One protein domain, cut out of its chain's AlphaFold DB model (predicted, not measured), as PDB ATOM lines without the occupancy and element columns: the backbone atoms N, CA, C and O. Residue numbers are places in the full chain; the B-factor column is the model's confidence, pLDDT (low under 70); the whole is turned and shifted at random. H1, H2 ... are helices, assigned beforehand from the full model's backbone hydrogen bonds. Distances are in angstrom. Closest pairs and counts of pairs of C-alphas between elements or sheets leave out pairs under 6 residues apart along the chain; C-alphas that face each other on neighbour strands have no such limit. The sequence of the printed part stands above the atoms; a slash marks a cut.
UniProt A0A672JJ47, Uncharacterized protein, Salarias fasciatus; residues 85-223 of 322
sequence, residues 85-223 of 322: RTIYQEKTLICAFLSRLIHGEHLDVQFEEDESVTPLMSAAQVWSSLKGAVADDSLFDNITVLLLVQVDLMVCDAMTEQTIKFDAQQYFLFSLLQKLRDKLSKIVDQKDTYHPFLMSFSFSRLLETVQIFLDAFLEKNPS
ATOM      1  N   ARG A  85     -43.159  17.042  54.373       69.12
ATOM      2  CA  ARG A  85     -43.640  17.747  53.169       69.12
ATOM      3  C   ARG A  85     -42.512  18.169  52.220       69.12
ATOM      4  O   ARG A  85     -42.686  18.062  51.015       69.12
ATOM      5  N   THR A  86     -41.360  18.573  52.753       70.56
ATOM      6  CA  THR A  86     -40.188  19.004  51.973       70.56
ATOM      7  C   THR A  86     -39.585  17.896  51.108       70.56
ATOM      8  O   THR A  86     -39.172  18.163  49.988       70.56
ATOM      9  N   ILE A  87     -39.583  16.645  51.578       77.62
ATOM     10  CA  ILE A  87     -38.978  15.508  50.859       77.62
ATOM     11  C   ILE A  87     -39.817  15.116  49.636       77.62
ATOM     12  O   ILE A  87     -39.283  14.712  48.609       77.62
ATOM     13  N   TYR A  88     -41.139  15.243  49.740       85.81
ATOM     14  CA  TYR A  88     -42.080  14.784  48.713       85.81
ATOM     15  C   TYR A  88     -42.697  15.938  47.917       85.81
ATOM     16  O   TYR A  88     -43.612  15.721  47.121       85.81
ATOM     17  N   GLN A  89     -42.207  17.164  48.120       88.06
ATOM     18  CA  GLN A  89     -42.735  18.365  47.478       88.06
ATOM     19  C   GLN A  89     -42.599  18.291  45.956       88.06
ATOM     20  O   GLN A  89     -43.590  18.478  45.258       88.06
ATOM     21  N   GLU A  90     -41.414  17.953  45.441       91.44
ATOM     22  CA  GLU A  90     -41.178  17.830  43.996       91.44
ATOM     23  C   GLU A  90     -42.085  16.768  43.370       91.44
ATOM     24  O   GLU A  90     -42.775  17.042  42.395       91.44
ATOM     25  N   LYS A  91     -42.179  15.583  43.985       92.81
ATOM     26  CA  LYS A  91     -43.068  14.499  43.532       92.81
ATOM     27  C   LYS A  91     -44.538  14.919  43.531       92.81
ATOM     28  O   LYS A  91     -45.270  14.606  42.599       92.81
ATOM     29  N   THR A  92     -44.963  15.664  44.551       91.75
ATOM     30  CA  THR A  92     -46.329  16.202  44.635       91.75
ATOM     31  C   THR A  92     -46.591  17.220  43.526       91.75
ATOM     32  O   THR A  92     -47.647  17.170  42.899       91.75
ATOM     33  N   LEU A  93     -45.631  18.107  43.241       92.69
ATOM     34  CA  LEU A  93     -45.721  19.071  42.143       92.69
ATOM     35  C   LEU A  93     -45.743  18.377  40.777       92.69
ATOM     36  O   LEU A  93     -46.541  18.755  39.925       92.69
ATOM     37  N   ILE A  94     -44.943  17.325  40.582       95.19
ATOM     38  CA  ILE A  94     -44.970  16.504  39.364       95.19
ATOM     39  C   ILE A  94     -46.347  15.862  39.193       95.19
ATOM     40  O   ILE A  94     -46.960  16.008  38.143       95.19
ATOM     41  N   CYS A  95     -46.886  15.213  40.227       94.12
ATOM     42  CA  CYS A  95     -48.231  14.640  40.185       94.12
ATOM     43  C   CYS A  95     -49.311  15.686  39.863       94.12
ATOM     44  O   CYS A  95     -50.208  15.429  39.061       94.12
ATOM     45  N   ALA A  96     -49.214  16.872  40.469       92.69
ATOM     46  CA  ALA A  96     -50.123  17.984  40.218       92.69
ATOM     47  C   ALA A  96     -50.029  18.492  38.770       92.69
ATOM     48  O   ALA A  96     -51.058  18.806  38.172       92.69
ATOM     49  N   PHE A  97     -48.818  18.541  38.211       95.69
ATOM     50  CA  PHE A  97     -48.556  18.893  36.820       95.69
ATOM     51  C   PHE A  97     -49.127  17.851  35.848       95.69
ATOM     52  O   PHE A  97     -49.888  18.214  34.954       95.69
ATOM     53  N   LEU A  98     -48.845  16.560  36.061       94.94
ATOM     54  CA  LEU A  98     -49.358  15.470  35.223       94.94
ATOM     55  C   LEU A  98     -50.888  15.413  35.229       94.94
ATOM     56  O   LEU A  98     -51.500  15.272  34.176       94.94
ATOM     57  N   SER A  99     -51.507  15.581  36.401       92.25
ATOM     58  CA  SER A  99     -52.966  15.636  36.519       92.25
ATOM     59  C   SER A  99     -53.557  16.760  35.662       92.25
ATOM     60  O   SER A  99     -54.514  16.520  34.936       92.25
ATOM     61  N   ARG A 100     -52.955  17.956  35.657       91.69
ATOM     62  CA  ARG A 100     -53.416  19.077  34.821       91.69
ATOM     63  C   ARG A 100     -53.200  18.836  33.328       91.69
ATOM     64  O   ARG A 100     -54.051  19.218  32.535       91.69
ATOM     65  N   LEU A 101     -52.098  18.183  32.949       92.00
ATOM     66  CA  LEU A 101     -51.842  17.806  31.556       92.00
ATOM     67  C   LEU A 101     -52.877  16.811  31.030       92.00
ATOM     68  O   LEU A 101     -53.397  17.023  29.945       92.00
ATOM     69  N   ILE A 102     -53.215  15.768  31.794       87.50
ATOM     70  CA  ILE A 102     -54.217  14.764  31.384       87.50
ATOM     71  C   ILE A 102     -55.570  15.422  31.073       87.50
ATOM     72  O   ILE A 102     -56.251  15.038  30.128       87.50
ATOM     73  N   HIS A 103     -55.942  16.449  31.836       81.56
ATOM     74  CA  HIS A 103     -57.192  17.185  31.643       81.56
ATOM     75  C   HIS A 103     -57.022  18.405  30.722       81.56
ATOM     76  O   HIS A 103     -57.923  19.229  30.631       81.56
ATOM     77  N   GLY A 104     -55.883  18.536  30.034       73.94
ATOM     78  CA  GLY A 104     -55.523  19.714  29.246       73.94
ATOM     79  C   GLY A 104     -56.501  20.054  28.120       73.94
ATOM     80  O   GLY A 104     -56.721  21.229  27.839       73.94
ATOM     81  N   GLU A 105     -57.115  19.035  27.519       69.69
ATOM     82  CA  GLU A 105     -58.112  19.180  26.448       69.69
ATOM     83  C   GLU A 105     -59.551  19.374  26.983       69.69
ATOM     84  O   GLU A 105     -60.446  19.738  26.222       69.69
ATOM     85  N   HIS A 106     -59.781  19.181  28.289       72.56
ATOM     86  CA  HIS A 106     -61.102  19.227  28.931       72.56
ATOM     87  C   HIS A 106     -61.306  20.560  29.672       72.56
ATOM     88  O   HIS A 106     -60.873  20.731  30.813       72.56
ATOM     89  N   LEU A 107     -61.965  21.528  29.026       65.38
ATOM     90  CA  LEU A 107     -62.213  22.876  29.581       65.38
ATOM     91  C   LEU A 107     -63.177  22.906  30.774       65.38
ATOM     92  O   LEU A 107     -63.245  23.893  31.498       65.38
ATOM     93  N   ASP A 108     -63.938  21.840  30.955       66.94
ATOM     94  CA  ASP A 108     -64.934  21.637  32.000       66.94
ATOM     95  C   ASP A 108     -64.321  21.288  33.367       66.94
ATOM     96  O   ASP A 108     -65.014  21.311  34.386       66.94
ATOM     97  N   VAL A 109     -63.011  21.028  33.416       75.75
ATOM     98  CA  VAL A 109     -62.282  20.717  34.649       75.75
ATOM     99  C   VAL A 109     -61.597  21.967  35.196       75.75
ATOM    100  O   VAL A 109     -60.774  22.589  34.529       75.75
ATOM    101  N   GLN A 110     -61.889  22.309  36.452       75.56
ATOM    102  CA  GLN A 110     -61.305  23.463  37.140       75.56
ATOM    103  C   GLN A 110     -60.292  23.020  38.198       75.56
ATOM    104  O   GLN A 110     -60.594  22.203  39.068       75.56
ATOM    105  N   PHE A 111     -59.081  23.578  38.126       80.25
ATOM    106  CA  PHE A 111     -58.003  23.334  39.096       80.25
ATOM    107  C   PHE A 111     -57.729  24.526  40.014       80.25
ATOM    108  O   PHE A 111     -57.200  24.331  41.108       80.25
ATOM    109  N   GLU A 112     -58.062  25.735  39.568       81.00
ATOM    110  CA  GLU A 112     -57.847  26.986  40.295       81.00
ATOM    111  C   GLU A 112     -59.194  27.620  40.666       81.00
ATOM    112  O   GLU A 112     -60.222  27.301  40.073       81.00
ATOM    113  N   GLU A 113     -59.190  28.520  41.653       77.50
ATOM    114  CA  GLU A 113     -60.395  29.267  42.059       77.50
ATOM    115  C   GLU A 113     -60.902  30.208  40.957       77.50
ATOM    116  O   GLU A 113     -62.091  30.515  40.895       77.50
ATOM    117  N   ASP A 114     -59.991  30.680  40.108       74.19
ATOM    118  CA  ASP A 114     -60.310  31.515  38.960       74.19
ATOM    119  C   ASP A 114     -60.763  30.639  37.785       74.19
ATOM    120  O   ASP A 114     -59.963  29.936  37.165       74.19
ATOM    121  N   GLU A 115     -62.056  30.719  37.461       74.31
ATOM    122  CA  GLU A 115     -62.694  29.974  36.369       74.31
ATOM    123  C   GLU A 115     -62.100  30.292  34.986       74.31
ATOM    124  O   GLU A 115     -62.295  29.524  34.045       74.31
ATOM    125  N   SER A 116     -61.376  31.409  34.838       70.94
ATOM    126  CA  SER A 116     -60.702  31.767  33.586       70.94
ATOM    127  C   SER A 116     -59.411  30.977  33.341       70.94
ATOM    128  O   SER A 116     -58.903  30.949  32.216       70.94
ATOM    129  N   VAL A 117     -58.877  30.317  34.375       75.25
ATOM    130  CA  VAL A 117     -57.634  29.553  34.290       75.25
ATOM    131  C   VAL A 117     -57.934  28.135  33.816       75.25
ATOM    132  O   VAL A 117     -58.383  27.272  34.567       75.25
ATOM    133  N   THR A 118     -57.617  27.876  32.549       80.25
ATOM    134  CA  THR A 118     -57.726  26.532  31.967       80.25
ATOM    135  C   THR A 118     -56.741  25.545  32.618       80.25
ATOM    136  O   THR A 118     -55.690  25.960  33.129       80.25
ATOM    137  N   PRO A 119     -56.998  24.223  32.548       87.12
ATOM    138  CA  PRO A 119     -56.070  23.203  33.040       87.12
ATOM    139  C   PRO A 119     -54.630  23.370  32.539       87.12
ATOM    140  O   PRO A 119     -53.693  23.266  33.330       87.12
ATOM    141  N   LEU A 120     -54.428  23.709  31.258       86.88
ATOM    142  CA  LEU A 120     -53.088  23.919  30.693       86.88
ATOM    143  C   LEU A 120     -52.406  25.191  31.213       86.88
ATOM    144  O   LEU A 120     -51.193  25.190  31.430       86.88
ATOM    145  N   MET A 121     -53.158  26.268  31.464       82.12
ATOM    146  CA  MET A 121     -52.604  27.465  32.109       82.12
ATOM    147  C   MET A 121     -52.134  27.148  33.527       82.12
ATOM    148  O   MET A 121     -51.018  27.507  33.910       82.12
ATOM    149  N   SER A 122     -52.959  26.425  34.284       87.00
ATOM    150  CA  SER A 122     -52.597  25.952  35.616       87.00
ATOM    151  C   SER A 122     -51.394  24.991  35.557       87.00
ATOM    152  O   SER A 122     -50.477  25.084  36.377       87.00
ATOM    153  N   ALA A 123     -51.302  24.131  34.533       91.50
ATOM    154  CA  ALA A 123     -50.133  23.277  34.307       91.50
ATOM    155  C   ALA A 123     -48.857  24.106  34.105       91.50
ATOM    156  O   ALA A 123     -47.827  23.784  34.694       91.50
ATOM    157  N   ALA A 124     -48.920  25.198  33.336       87.06
ATOM    158  CA  ALA A 124     -47.780  26.086  33.108       87.06
ATOM    159  C   ALA A 124     -47.322  26.797  34.391       87.06
ATOM    160  O   ALA A 124     -46.119  26.948  34.624       87.06
ATOM    161  N   GLN A 125     -48.264  27.180  35.257       86.38
ATOM    162  CA  GLN A 125     -47.944  27.749  36.567       86.38
ATOM    163  C   GLN A 125     -47.207  26.733  37.448       86.38
ATOM    164  O   GLN A 125     -46.130  27.040  37.967       86.38
ATOM    165  N   VAL A 126     -47.720  25.503  37.561       91.06
ATOM    166  CA  VAL A 126     -47.058  24.437  38.333       91.06
ATOM    167  C   VAL A 126     -45.692  24.087  37.734       91.06
ATOM    168  O   VAL A 126     -44.715  23.959  38.474       91.06
ATOM    169  N   TRP A 127     -45.590  24.007  36.405       93.06
ATOM    170  CA  TRP A 127     -44.342  23.715  35.698       93.06
ATOM    171  C   TRP A 127     -43.234  24.719  36.024       93.06
ATOM    172  O   TRP A 127     -42.094  24.328  36.262       93.06
ATOM    173  N   SER A 128     -43.563  26.008  36.146       87.88
ATOM    174  CA  SER A 128     -42.580  27.034  36.524       87.88
ATOM    175  C   SER A 128     -41.918  26.772  37.886       87.88
ATOM    176  O   SER A 128     -40.743  27.086  38.078       87.88
ATOM    177  N   SER A 129     -42.644  26.125  38.805       90.31
ATOM    178  CA  SER A 129     -42.150  25.749  40.136       90.31
ATOM    179  C   SER A 129     -41.281  24.487  40.117       90.31
ATOM    180  O   SER A 129     -40.568  24.220  41.082       90.31
ATOM    181  N   LEU A 130     -41.302  23.717  39.023       91.12
ATOM    182  CA  LEU A 130     -40.528  22.485  38.854       91.12
ATOM    183  C   LEU A 130     -39.121  22.713  38.291       91.12
ATOM    184  O   LEU A 130     -38.380  21.747  38.124       91.12
ATOM    185  N   LYS A 131     -38.704  23.965  38.054       88.00
ATOM    186  CA  LYS A 131     -37.381  24.263  37.484       88.00
ATOM    187  C   LYS A 131     -36.225  23.605  38.252       88.00
ATOM    188  O   LYS A 131     -35.293  23.121  37.630       88.00
ATOM    189  N   GLY A 132     -36.296  23.546  39.585       85.44
ATOM    190  CA  GLY A 132     -35.264  22.894  40.406       85.44
ATOM    191  C   GLY A 132     -35.223  21.363  40.288       85.44
ATOM    192  O   GLY A 132     -34.171  20.761  40.497       85.44
ATOM    193  N   ALA A 133     -36.345  20.737  39.919       85.38
ATOM    194  CA  ALA A 133     -36.464  19.287  39.784       85.38
ATOM    195  C   ALA A 133     -35.941  18.776  38.430       85.38
ATOM    196  O   ALA A 133     -35.512  17.622  38.327       85.38
ATOM    197  N   VAL A 134     -35.954  19.616  37.388       87.56
ATOM    198  CA  VAL A 134     -35.455  19.260  36.054       87.56
ATOM    199  C   VAL A 134     -33.936  19.422  36.008       87.56
ATOM    200  O   VAL A 134     -33.407  20.499  36.254       87.56
ATOM    201  N   ALA A 135     -33.220  18.341  35.699       82.44
ATOM    202  CA  ALA A 135     -31.756  18.361  35.654       82.44
ATOM    203  C   ALA A 135     -31.191  19.080  34.415       82.44
ATOM    204  O   ALA A 135     -30.086  19.613  34.470       82.44
ATOM    205  N   ASP A 136     -31.931  19.065  33.306       86.69
ATOM    206  CA  ASP A 136     -31.535  19.648  32.027       86.69
ATOM    207  C   ASP A 136     -32.366  20.905  31.729       86.69
ATOM    208  O   ASP A 136     -33.562  20.824  31.440       86.69
ATOM    209  N   ASP A 137     -31.715  22.069  31.769       86.69
ATOM    210  CA  ASP A 137     -32.336  23.360  31.454       86.69
ATOM    211  C   ASP A 137     -32.932  23.386  30.036       86.69
ATOM    212  O   ASP A 137     -33.964  24.014  29.808       86.69
ATOM    213  N   SER A 138     -32.328  22.676  29.076       84.00
ATOM    214  CA  SER A 138     -32.832  22.628  27.702       84.00
ATOM    215  C   SER A 138     -34.114  21.802  27.583       84.00
ATOM    216  O   SER A 138     -35.020  22.174  26.831       84.00
ATOM    217  N   LEU A 139     -34.237  20.731  28.376       87.19
ATOM    218  CA  LEU A 139     -35.467  19.951  28.499       87.19
ATOM    219  C   LEU A 139     -36.565  20.782  29.168       87.19
ATOM    220  O   LEU A 139     -37.706  20.778  28.698       87.19
ATOM    221  N   PHE A 140     -36.214  21.533  30.216       88.38
ATOM    222  CA  PHE A 140     -37.137  22.455  30.871       88.38
ATOM    223  C   PHE A 140     -37.673  23.505  29.894       88.38
ATOM    224  O   PHE A 140     -38.887  23.702  29.792       88.38
ATOM    225  N   ASP A 141     -36.779  24.146  29.144       83.12
ATOM    226  CA  ASP A 141     -37.135  25.148  28.144       83.12
ATOM    227  C   ASP A 141     -38.007  24.544  27.036       83.12
ATOM    228  O   ASP A 141     -39.012  25.144  26.655       83.12
ATOM    229  N   ASN A 142     -37.682  23.343  26.552       84.62
ATOM    230  CA  ASN A 142     -38.447  22.671  25.502       84.62
ATOM    231  C   ASN A 142     -39.884  22.347  25.948       84.62
ATOM    232  O   ASN A 142     -40.832  22.704  25.248       84.62
ATOM    233  N   ILE A 143     -40.062  21.749  27.134       89.25
ATOM    234  CA  ILE A 143     -41.399  21.490  27.702       89.25
ATOM    235  C   ILE A 143     -42.152  22.806  27.908       89.25
ATOM    236  O   ILE A 143     -43.334  22.886  27.585       89.25
ATOM    237  N   THR A 144     -41.467  23.856  28.373       86.12
ATOM    238  CA  THR A 144     -42.066  25.186  28.548       86.12
ATOM    239  C   THR A 144     -42.589  25.740  27.223       86.12
ATOM    240  O   THR A 144     -43.723  26.209  27.165       86.12
ATOM    241  N   VAL A 145     -41.802  25.663  26.144       80.88
ATOM    242  CA  VAL A 145     -42.235  26.121  24.815       80.88
ATOM    243  C   VAL A 145     -43.414  25.294  24.312       80.88
ATOM    244  O   VAL A 145     -44.410  25.876  23.892       80.88
ATOM    245  N   LEU A 146     -43.324  23.962  24.381       84.81
ATOM    246  CA  LEU A 146     -44.398  23.061  23.961       84.81
ATOM    247  C   LEU A 146     -45.701  23.380  24.699       84.81
ATOM    248  O   LEU A 146     -46.723  23.594  24.056       84.81
ATOM    249  N   LEU A 147     -45.652  23.485  26.027       87.00
ATOM    250  CA  LEU A 147     -46.815  23.760  26.864       87.00
ATOM    251  C   LEU A 147     -47.446  25.119  26.553       87.00
ATOM    252  O   LEU A 147     -48.663  25.213  26.432       87.00
ATOM    253  N   LEU A 148     -46.637  26.164  26.378       80.50
ATOM    254  CA  LEU A 148     -47.146  27.501  26.072       80.50
ATOM    255  C   LEU A 148     -47.772  27.591  24.683       80.50
ATOM    256  O   LEU A 148     -48.794  28.251  24.537       80.50
ATOM    257  N   VAL A 149     -47.212  26.895  23.689       78.19
ATOM    258  CA  VAL A 149     -47.838  26.789  22.362       78.19
ATOM    259  C   VAL A 149     -49.203  26.101  22.467       78.19
ATOM    260  O   VAL A 149     -50.153  26.573  21.850       78.19
ATOM    261  N   GLN A 150     -49.337  25.041  23.274       80.06
ATOM    262  CA  GLN A 150     -50.637  24.384  23.482       80.06
ATOM    263  C   GLN A 150     -51.641  25.294  24.207       80.06
ATOM    264  O   GLN A 150     -52.805  25.340  23.820       80.06
ATOM    265  N   VAL A 151     -51.201  26.056  25.215       78.25
ATOM    266  CA  VAL A 151     -52.058  27.048  25.890       78.25
ATOM    267  C   VAL A 151     -52.547  28.110  24.905       78.25
ATOM    268  O   VAL A 151     -53.732  28.426  24.901       78.25
ATOM    269  N   ASP A 152     -51.662  28.645  24.061       70.38
ATOM    270  CA  ASP A 152     -52.025  29.655  23.064       70.38
ATOM    271  C   ASP A 152     -53.043  29.129  22.055       70.38
ATOM    272  O   ASP A 152     -54.028  29.811  21.783       70.38
ATOM    273  N   LEU A 153     -52.839  27.916  21.530       69.31
ATOM    274  CA  LEU A 153     -53.790  27.286  20.614       69.31
ATOM    275  C   LEU A 153     -55.161  27.112  21.282       69.31
ATOM    276  O   LEU A 153     -56.170  27.512  20.707       69.31
ATOM    277  N   MET A 154     -55.187  26.633  22.530       67.19
ATOM    278  CA  MET A 154     -56.423  26.462  23.299       67.19
ATOM    279  C   MET A 154     -57.164  27.785  23.523       67.19
ATOM    280  O   MET A 154     -58.383  27.864  23.378       67.19
ATOM    281  N   VAL A 155     -56.433  28.848  23.869       64.50
ATOM    282  CA  VAL A 155     -57.009  30.183  24.060       64.50
ATOM    283  C   VAL A 155     -57.506  30.751  22.737       64.50
ATOM    284  O   VAL A 155     -58.603  31.298  22.695       64.50
ATOM    285  N   CYS A 156     -56.737  30.633  21.655       57.91
ATOM    286  CA  CYS A 156     -57.131  31.126  20.337       57.91
ATOM    287  C   CYS A 156     -58.403  30.449  19.811       57.91
ATOM    288  O   CYS A 156     -59.246  31.145  19.245       57.91
ATOM    289  N   ASP A 157     -58.571  29.149  20.048       52.66
ATOM    290  CA  ASP A 157     -59.792  28.420  19.688       52.66
ATOM    291  C   ASP A 157     -60.975  28.798  20.602       52.66
ATOM    292  O   ASP A 157     -62.104  28.941  20.136       52.66
ATOM    293  N   ALA A 158     -60.736  29.067  21.891       50.34
ATOM    294  CA  ALA A 158     -61.773  29.547  22.812       50.34
ATOM    295  C   ALA A 158     -62.229  30.996  22.518       50.34
ATOM    296  O   ALA A 158     -63.373  31.362  22.785       50.34
ATOM    297  N   MET A 159     -61.374  31.828  21.908       44.56
ATOM    298  CA  MET A 159     -61.657  33.238  21.584       44.56
ATOM    299  C   MET A 159     -62.749  33.447  20.520       44.56
ATOM    300  O   MET A 159     -63.161  34.590  20.297       44.56
ATOM    301  N   THR A 160     -63.257  32.390  19.875       43.75
ATOM    302  CA  THR A 160     -64.475  32.504  19.055       43.75
ATOM    303  C   THR A 160     -65.750  32.709  19.877       43.75
ATOM    304  O   THR A 160     -66.714  33.252  19.337       43.75
ATOM    305  N   GLU A 161     -65.757  32.399  21.179       40.72
ATOM    306  CA  GLU A 161     -66.909  32.633  22.053       40.72
ATOM    307  C   GLU A 161     -66.484  33.190  23.427       40.72
ATOM    308  O   GLU A 161     -66.157  32.468  24.355       40.72
ATOM    309  N   GLN A 162     -66.608  34.516  23.556       40.19
ATOM    310  CA  GLN A 162     -66.575  35.331  24.785       40.19
ATOM    311  C   GLN A 162     -65.215  35.869  25.281       40.19
ATOM    312  O   GLN A 162     -64.257  35.181  25.601       40.19
ATOM    313  N   THR A 163     -65.212  37.200  25.394       40.84
ATOM    314  CA  THR A 163     -64.206  38.101  25.968       40.84
ATOM    315  C   THR A 163     -63.768  37.698  27.377       40.84
ATOM    316  O   THR A 163     -64.470  37.986  28.349       40.84
ATOM    317  N   ILE A 164     -62.568  37.131  27.500       46.41
ATOM    318  CA  ILE A 164     -61.899  36.945  28.793       46.41
ATOM    319  C   ILE A 164     -61.279  38.280  29.230       46.41
ATOM    320  O   ILE A 164     -60.588  38.957  28.463       46.41
ATOM    321  N   LYS A 165     -61.580  38.686  30.468       40.53
ATOM    322  CA  LYS A 165     -61.011  39.869  31.119       40.53
ATOM    323  C   LYS A 165     -59.530  39.627  31.404       40.53
ATOM    324  O   LYS A 165     -59.164  38.631  32.007       40.53
ATOM    325  N   PHE A 166     -58.716  40.580  30.972       41.56
ATOM    326  CA  PHE A 166     -57.263  40.592  31.097       41.56
ATOM    327  C   PHE A 166     -56.860  40.722  32.576       41.56
ATOM    328  O   PHE A 166     -56.885  41.832  33.113       41.56
ATOM    329  N   ASP A 167     -56.521  39.613  33.236       46.34
ATOM    330  CA  ASP A 167     -56.069  39.615  34.636       46.34
ATOM    331  C   ASP A 167     -54.555  39.348  34.778       46.34
ATOM    332  O   ASP A 167     -53.871  38.902  33.849       46.34
ATOM    333  N   ALA A 168     -53.991  39.661  35.946       44.12
ATOM    334  CA  ALA A 168     -52.541  39.705  36.191       44.12
ATOM    335  C   ALA A 168     -51.800  38.361  35.988       44.12
ATOM    336  O   ALA A 168     -50.609  38.354  35.669       44.12
ATOM    337  N   GLN A 169     -52.476  37.214  36.119       44.91
ATOM    338  CA  GLN A 169     -51.897  35.893  35.818       44.91
ATOM    339  C   GLN A 169     -51.795  35.638  34.309       44.91
ATOM    340  O   GLN A 169     -50.815  35.052  33.840       44.91
ATOM    341  N   GLN A 170     -52.732  36.181  33.532       51.84
ATOM    342  CA  GLN A 170     -52.667  36.199  32.074       51.84
ATOM    343  C   GLN A 170     -51.513  37.088  31.591       51.84
ATOM    344  O   GLN A 170     -50.905  36.778  30.575       51.84
ATOM    345  N   TYR A 171     -51.119  38.122  32.351       47.91
ATOM    346  CA  TYR A 171     -49.913  38.919  32.080       47.91
ATOM    347  C   TYR A 171     -48.608  38.121  32.244       47.91
ATOM    348  O   TYR A 171     -47.668  38.337  31.484       47.91
ATOM    349  N   PHE A 172     -48.528  37.185  33.200       53.06
ATOM    350  CA  PHE A 172     -47.355  36.310  33.351       53.06
ATOM    351  C   PHE A 172     -47.212  35.369  32.153       53.06
ATOM    352  O   PHE A 172     -46.139  35.314  31.547       53.06
ATOM    353  N   LEU A 173     -48.305  34.701  31.766       52.62
ATOM    354  CA  LEU A 173     -48.338  33.901  30.543       52.62
ATOM    355  C   LEU A 173     -48.048  34.770  29.317       52.62
ATOM    356  O   LEU A 173     -47.173  34.419  28.543       52.62
ATOM    357  N   PHE A 174     -48.663  35.947  29.186       53.00
ATOM    358  CA  PHE A 174     -48.440  36.885  28.081       53.00
ATOM    359  C   PHE A 174     -46.998  37.406  28.010       53.00
ATOM    360  O   PHE A 174     -46.458  37.569  26.924       53.00
ATOM    361  N   SER A 175     -46.342  37.641  29.146       54.66
ATOM    362  CA  SER A 175     -44.928  38.038  29.226       54.66
ATOM    363  C   SER A 175     -43.998  36.900  28.801       54.66
ATOM    364  O   SER A 175     -43.030  37.107  28.063       54.66
ATOM    365  N   LEU A 176     -44.307  35.671  29.222       56.34
ATOM    366  CA  LEU A 176     -43.562  34.472  28.841       56.34
ATOM    367  C   LEU A 176     -43.757  34.150  27.348       56.34
ATOM    368  O   LEU A 176     -42.788  33.890  26.630       56.34
ATOM    369  N   LEU A 177     -44.990  34.298  26.868       55.03
ATOM    370  CA  LEU A 177     -45.387  34.238  25.468       55.03
ATOM    371  C   LEU A 177     -44.773  35.361  24.640       55.03
ATOM    372  O   LEU A 177     -44.384  35.099  23.516       55.03
ATOM    373  N   GLN A 178     -44.598  36.580  25.159       56.72
ATOM    374  CA  GLN A 178     -43.906  37.662  24.450       56.72
ATOM    375  C   GLN A 178     -42.431  37.332  24.218       56.72
ATOM    376  O   GLN A 178     -41.930  37.513  23.112       56.72
ATOM    377  N   LYS A 179     -41.738  36.768  25.215       57.47
ATOM    378  CA  LYS A 179     -40.340  36.328  25.052       57.47
ATOM    379  C   LYS A 179     -40.200  35.221  24.008       57.47
ATOM    380  O   LYS A 179     -39.208  35.185  23.275       57.47
ATOM    381  N   LEU A 180     -41.181  34.321  23.933       55.34
ATOM    382  CA  LEU A 180     -41.252  33.324  22.869       55.34
ATOM    383  C   LEU A 180     -41.638  33.958  21.541       55.34
ATOM    384  O   LEU A 180     -40.981  33.679  20.553       55.34
ATOM    385  N   ARG A 181     -42.606  34.871  21.517       52.31
ATOM    386  CA  ARG A 181     -43.030  35.629  20.342       52.31
ATOM    387  C   ARG A 181     -41.878  36.413  19.745       52.31
ATOM    388  O   ARG A 181     -41.812  36.464  18.537       52.31
ATOM    389  N   ASP A 182     -40.939  36.951  20.511       58.28
ATOM    390  CA  ASP A 182     -39.768  37.636  19.946       58.28
ATOM    391  C   ASP A 182     -38.765  36.654  19.310       58.28
ATOM    392  O   ASP A 182     -38.139  36.962  18.292       58.28
ATOM    393  N   LYS A 183     -38.643  35.433  19.855       54.50
ATOM    394  CA  LYS A 183     -37.856  34.338  19.253       54.50
ATOM    395  C   LYS A 183     -38.551  33.723  18.032       54.50
ATOM    396  O   LYS A 183     -37.885  33.380  17.057       54.50
ATOM    397  N   LEU A 184     -39.875  33.610  18.086       51.59
ATOM    398  CA  LEU A 184     -40.749  33.033  17.070       51.59
ATOM    399  C   LEU A 184     -41.117  34.045  15.988       51.59
ATOM    400  O   LEU A 184     -41.365  33.637  14.872       51.59
ATOM    401  N   SER A 185     -41.089  35.349  16.259       47.47
ATOM    402  CA  SER A 185     -41.378  36.450  15.325       47.47
ATOM    403  C   SER A 185     -40.466  36.379  14.103       47.47
ATOM    404  O   SER A 185     -40.938  36.442  12.973       47.47
ATOM    405  N   LYS A 186     -39.188  36.037  14.314       56.06
ATOM    406  CA  LYS A 186     -38.239  35.748  13.226       56.06
ATOM    407  C   LYS A 186     -38.659  34.586  12.310       56.06
ATOM    408  O   LYS A 186     -38.168  34.506  11.192       56.06
ATOM    409  N   ILE A 187     -39.514  33.683  12.788       48.03
ATOM    410  CA  ILE A 187     -40.065  32.527  12.060       48.03
ATOM    411  C   ILE A 187     -41.491  32.842  11.545       48.03
ATOM    412  O   ILE A 187     -41.873  32.403  10.466       48.03
ATOM    413  N   VAL A 188     -42.266  33.642  12.286       43.69
ATOM    414  CA  VAL A 188     -43.693  33.957  12.075       43.69
ATOM    415  C   VAL A 188     -43.923  35.163  11.148       43.69
ATOM    416  O   VAL A 188     -45.015  35.296  10.595       43.69
ATOM    417  N   ASP A 189     -42.905  35.984  10.863       50.69
ATOM    418  CA  ASP A 189     -42.966  37.056   9.849       50.69
ATOM    419  C   ASP A 189     -43.359  36.556   8.437       50.69
ATOM    420  O   ASP A 189     -43.707  37.351   7.564       50.69
ATOM    421  N   GLN A 190     -43.375  35.236   8.210       50.34
ATOM    422  CA  GLN A 190     -43.839  34.605   6.971       50.34
ATOM    423  C   GLN A 190     -45.361  34.340   6.899       50.34
ATOM    424  O   GLN A 190     -45.832  33.912   5.850       50.34
ATOM    425  N   LYS A 191     -46.152  34.654   7.944       42.59
ATOM    426  CA  LYS A 191     -47.635  34.553   7.957       42.59
ATOM    427  C   LYS A 191     -48.202  33.203   7.475       42.59
ATOM    428  O   LYS A 191     -49.229  33.175   6.799       42.59
ATOM    429  N   ASP A 192     -47.574  32.092   7.845       45.75
ATOM    430  CA  ASP A 192     -48.086  30.767   7.494       45.75
ATOM    431  C   ASP A 192     -48.623  30.045   8.736       45.75
ATOM    432  O   ASP A 192     -47.865  29.629   9.615       45.75
ATOM    433  N   THR A 193     -49.948  29.921   8.828       47.06
ATOM    434  CA  THR A 193     -50.661  29.253   9.932       47.06
ATOM    435  C   THR A 193     -50.361  27.748   9.998       47.06
ATOM    436  O   THR A 193     -50.612  27.121  11.019       47.06
ATOM    437  N   TYR A 194     -49.779  27.182   8.934       50.72
ATOM    438  CA  TYR A 194     -49.392  25.773   8.804       50.72
ATOM    439  C   TYR A 194     -47.875  25.581   8.715       50.72
ATOM    440  O   TYR A 194     -47.395  24.591   8.157       50.72
ATOM    441  N   HIS A 195     -47.091  26.525   9.245       54.72
ATOM    442  CA  HIS A 195     -45.639  26.428   9.192       54.72
ATOM    443  C   HIS A 195     -45.172  25.076   9.790       54.72
ATOM    444  O   HIS A 195     -45.571  24.750  10.911       54.72
ATOM    445  N   PRO A 196     -44.298  24.295   9.115       56.53
ATOM    446  CA  PRO A 196     -43.853  22.970   9.576       56.53
ATOM    447  C   PRO A 196     -43.315  22.960  11.010       56.53
ATOM    448  O   PRO A 196     -43.442  21.975  11.726       56.53
ATOM    449  N   PHE A 197     -42.744  24.087  11.439       54.22
ATOM    450  CA  PHE A 197     -42.369  24.340  12.829       54.22
ATOM    451  C   PHE A 197     -43.578  24.305  13.775       54.22
ATOM    452  O   PHE A 197     -43.536  23.523  14.707       54.22
ATOM    453  N   LEU A 198     -44.657  25.061  13.530       53.47
ATOM    454  CA  LEU A 198     -45.876  25.051  14.358       53.47
ATOM    455  C   LEU A 198     -46.564  23.682  14.330       53.47
ATOM    456  O   LEU A 198     -46.911  23.154  15.380       53.47
ATOM    457  N   MET A 199     -46.626  23.052  13.153       59.56
ATOM    458  CA  MET A 199     -47.119  21.675  12.994       59.56
ATOM    459  C   MET A 199     -46.233  20.632  13.696       59.56
ATOM    460  O   MET A 199     -46.661  19.498  13.895       59.56
ATOM    461  N   SER A 200     -45.004  20.992  14.088       65.56
ATOM    462  CA  SER A 200     -44.136  20.132  14.897       65.56
ATOM    463  C   SER A 200     -44.435  20.204  16.400       65.56
ATOM    464  O   SER A 200     -43.919  19.365  17.138       65.56
ATOM    465  N   PHE A 201     -45.240  21.166  16.869       67.75
ATOM    466  CA  PHE A 201     -45.671  21.277  18.270       67.75
ATOM    467  C   PHE A 201     -47.055  20.641  18.429       67.75
ATOM    468  O   PHE A 201     -48.073  21.327  18.408       67.75
ATOM    469  N   SER A 202     -47.095  19.317  18.578       81.31
ATOM    470  CA  SER A 202     -48.321  18.587  18.914       81.31
ATOM    471  C   SER A 202     -48.443  18.357  20.420       81.31
ATOM    472  O   SER A 202     -47.434  18.269  21.130       81.31
ATOM    473  N   PHE A 203     -49.676  18.191  20.905       84.31
ATOM    474  CA  PHE A 203     -49.929  17.768  22.281       84.31
ATOM    475  C   PHE A 203     -49.259  16.417  22.587       84.31
ATOM    476  O   PHE A 203     -48.614  16.262  23.619       84.31
ATOM    477  N   SER A 204     -49.263  15.477  21.635       87.31
ATOM    478  CA  SER A 204     -48.535  14.206  21.760       87.31
ATOM    479  C   SER A 204     -47.034  14.410  21.988       87.31
ATOM    480  O   SER A 204     -46.460  13.784  22.874       87.31
ATOM    481  N   ARG A 205     -46.396  15.344  21.267       87.50
ATOM    482  CA  ARG A 205     -44.973  15.657  21.459       87.50
ATOM    483  C   ARG A 205     -44.698  16.266  22.834       87.50
ATOM    484  O   ARG A 205     -43.641  16.011  23.411       87.50
ATOM    485  N   LEU A 206     -45.630  17.062  23.365       90.62
ATOM    486  CA  LEU A 206     -45.562  17.535  24.748       90.62
ATOM    487  C   LEU A 206     -45.572  16.346  25.716       90.62
ATOM    488  O   LEU A 206     -44.669  16.254  26.545       90.62
ATOM    489  N   LEU A 207     -46.526  15.419  25.577       91.62
ATOM    490  CA  LEU A 207     -46.610  14.233  26.433       91.62
ATOM    491  C   LEU A 207     -45.341  13.378  26.341       91.62
ATOM    492  O   LEU A 207     -44.752  13.076  27.375       91.62
ATOM    493  N   GLU A 208     -44.849  13.070  25.139       92.38
ATOM    494  CA  GLU A 208     -43.598  12.324  24.924       92.38
ATOM    495  C   GLU A 208     -42.393  13.008  25.592       92.38
ATOM    496  O   GLU A 208     -41.596  12.364  26.274       92.38
ATOM    497  N   THR A 209     -42.276  14.333  25.460       92.19
ATOM    498  CA  THR A 209     -41.179  15.091  26.084       92.19
ATOM    499  C   THR A 209     -41.293  15.080  27.613       92.19
ATOM    500  O   THR A 209     -40.287  14.975  28.316       92.19
ATOM    501  N   VAL A 210     -42.517  15.123  28.147       95.12
ATOM    502  CA  VAL A 210     -42.777  14.968  29.585       95.12
ATOM    503  C   VAL A 210     -42.419  13.557  30.056       95.12
ATOM    504  O   VAL A 210     -41.858  13.416  31.140       95.12
ATOM    505  N   GLN A 211     -42.653  12.513  29.257       94.88
ATOM    506  CA  GLN A 211     -42.227  11.152  29.602       94.88
ATOM    507  C   GLN A 211     -40.699  11.044  29.728       94.88
ATOM    508  O   GLN A 211     -40.231  10.448  30.699       94.88
ATOM    509  N   ILE A 212     -39.938  11.685  28.828       94.31
ATOM    510  CA  ILE A 212     -38.467  11.778  28.917       94.31
ATOM    511  C   ILE A 212     -38.046  12.458  30.227       94.31
ATOM    512  O   ILE A 212     -37.140  11.984  30.915       94.31
ATOM    513  N   PHE A 213     -38.727  13.542  30.609       95.31
ATOM    514  CA  PHE A 213     -38.511  14.188  31.904       95.31
ATOM    515  C   PHE A 213     -38.769  13.229  33.075       95.31
ATOM    516  O   PHE A 213     -37.945  13.153  33.986       95.31
ATOM    517  N   LEU A 214     -39.876  12.481  33.056       94.81
ATOM    518  CA  LEU A 214     -40.198  11.527  34.119       94.81
ATOM    519  C   LEU A 214     -39.151  10.412  34.229       94.81
ATOM    520  O   LEU A 214     -38.806  10.029  35.343       94.81
ATOM    521  N   ASP A 215     -38.633   9.907  33.103       93.50
ATOM    522  CA  ASP A 215     -37.539   8.926  33.098       93.50
ATOM    523  C   ASP A 215     -36.277   9.483  33.754       93.50
ATOM    524  O   ASP A 215     -35.772   8.889  34.707       93.50
ATOM    525  N   ALA A 216     -35.828  10.665  33.326       93.00
ATOM    526  CA  ALA A 216     -34.652  11.313  33.902       93.00
ATOM    527  C   ALA A 216     -34.833  11.619  35.401       93.00
ATOM    528  O   ALA A 216     -33.906  11.466  36.201       93.00
ATOM    529  N   PHE A 217     -36.039  12.028  35.809       93.12
ATOM    530  CA  PHE A 217     -36.352  12.293  37.210       93.12
ATOM    531  C   PHE A 217     -36.323  11.016  38.059       93.12
ATOM    532  O   PHE A 217     -35.757  11.035  39.153       93.12
ATOM    533  N   LEU A 218     -36.914   9.916  37.576       91.06
ATOM    534  CA  LEU A 218     -36.945   8.627  38.278       91.06
ATOM    535  C   LEU A 218     -35.570   7.954  38.337       91.06
ATOM    536  O   LEU A 218     -35.265   7.300  39.333       91.06
ATOM    537  N   GLU A 219     -34.732   8.145  37.316       89.62
ATOM    538  CA  GLU A 219     -33.343   7.684  37.313       89.62
ATOM    539  C   GLU A 219     -32.515   8.406  38.386       89.62
ATOM    540  O   GLU A 219     -31.780   7.773  39.146       89.62
ATOM    541  N   LYS A 220     -32.690   9.728  38.514       88.31
ATOM    542  CA  LYS A 220     -32.036  10.539  39.552       88.31
ATOM    543  C   LYS A 220     -32.601  10.278  40.956       88.31
ATOM    544  O   LYS A 220     -31.855  10.330  41.931       88.31
ATOM    545  N   ASN A 221     -33.905  10.014  41.062       85.81
ATOM    546  CA  ASN A 221     -34.636   9.862  42.321       85.81
ATOM    547  C   ASN A 221     -35.353   8.500  42.390       85.81
ATOM    548  O   ASN A 221     -36.589   8.441  42.277       85.81
ATOM    549  N   PRO A 222     -34.613   7.396  42.611       85.75
ATOM    550  CA  PRO A 222     -35.196   6.062  42.629       85.75
ATOM    551  C   PRO A 222     -36.247   5.958  43.735       85.75
ATOM    552  O   PRO A 222     -35.962   6.107  44.921       85.75
ATOM    553  N   SER A 223     -37.487   5.711  43.321       83.00
ATOM    554  CA  SER A 223     -38.671   5.628  44.192       83.00
ATOM    555  C   SER A 223     -39.295   4.228  44.142       83.00
ATOM    556  O   SER A 223     -40.470   4.021  44.422       83.00
TER     557      SER A 223
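This is residues 85 to 223 of the 322 residues of an uncharacterized protein of Salarias fasciatus (UniProt A0A672JJ47). H1, H2, H3 and H5 form an up-and-down bundle, each running against the one before it, and H4 crosses H3 on the side away from H5. The printed part has 139 residues with five named helices and no named strand: all helix. It is compact, radius of gyration of the C-alphas 15.6 A, spans 46 by 34 by 23 A.

Find C-alpha 89 at (-42.735, 18.365, 47.478); there H1 begins, residues 89 to 102, 20.1 A. Next come H2, residues 119 to 129, 15.8 A; H3, 137 to 158, 31.3 A; H4, 168 to 188, 26.3 A, with a kink of 50 degrees near residue 182; and H5, 203 to 220, 25.9 A, ending at (-32.036, 10.539, 39.552).

Start at H3, the hub. It touches H5 at Leu 146 and Leu 206, closest C-alphas 5.7 A, a shallow tilt of 30 degrees, opposite ways. With residues 144 to 151 alone it touches H2, closest C-alphas Val 151 and Leu 120, 5.8 A, a hairpin. H3 and H4 only just touch, with 3 pairs of C-alphas within 8 A, the closest Leu 148 and Leu 177, 7.0 A, about perpendicular at 77 degrees. H1 and H2, a hairpin, touch at Arg 100 and Pro 119, closest C-alphas 5.2 A. Every O i to N i+4 pair is within hydrogen-bond range in H1, H3 and H5, against 6 of 7 in H2 and 15 of 17 in H4.

The farthest C-alphas, Arg 85 and Gln 190, are 49.2 A apart. The printed part has no cut; H1 to H2 and H4 to H5 are long links, and residues 189 to 194 stand free. Look for pLDDT under 70 at residues 85, 105, 107 to 108 and 153 to 201.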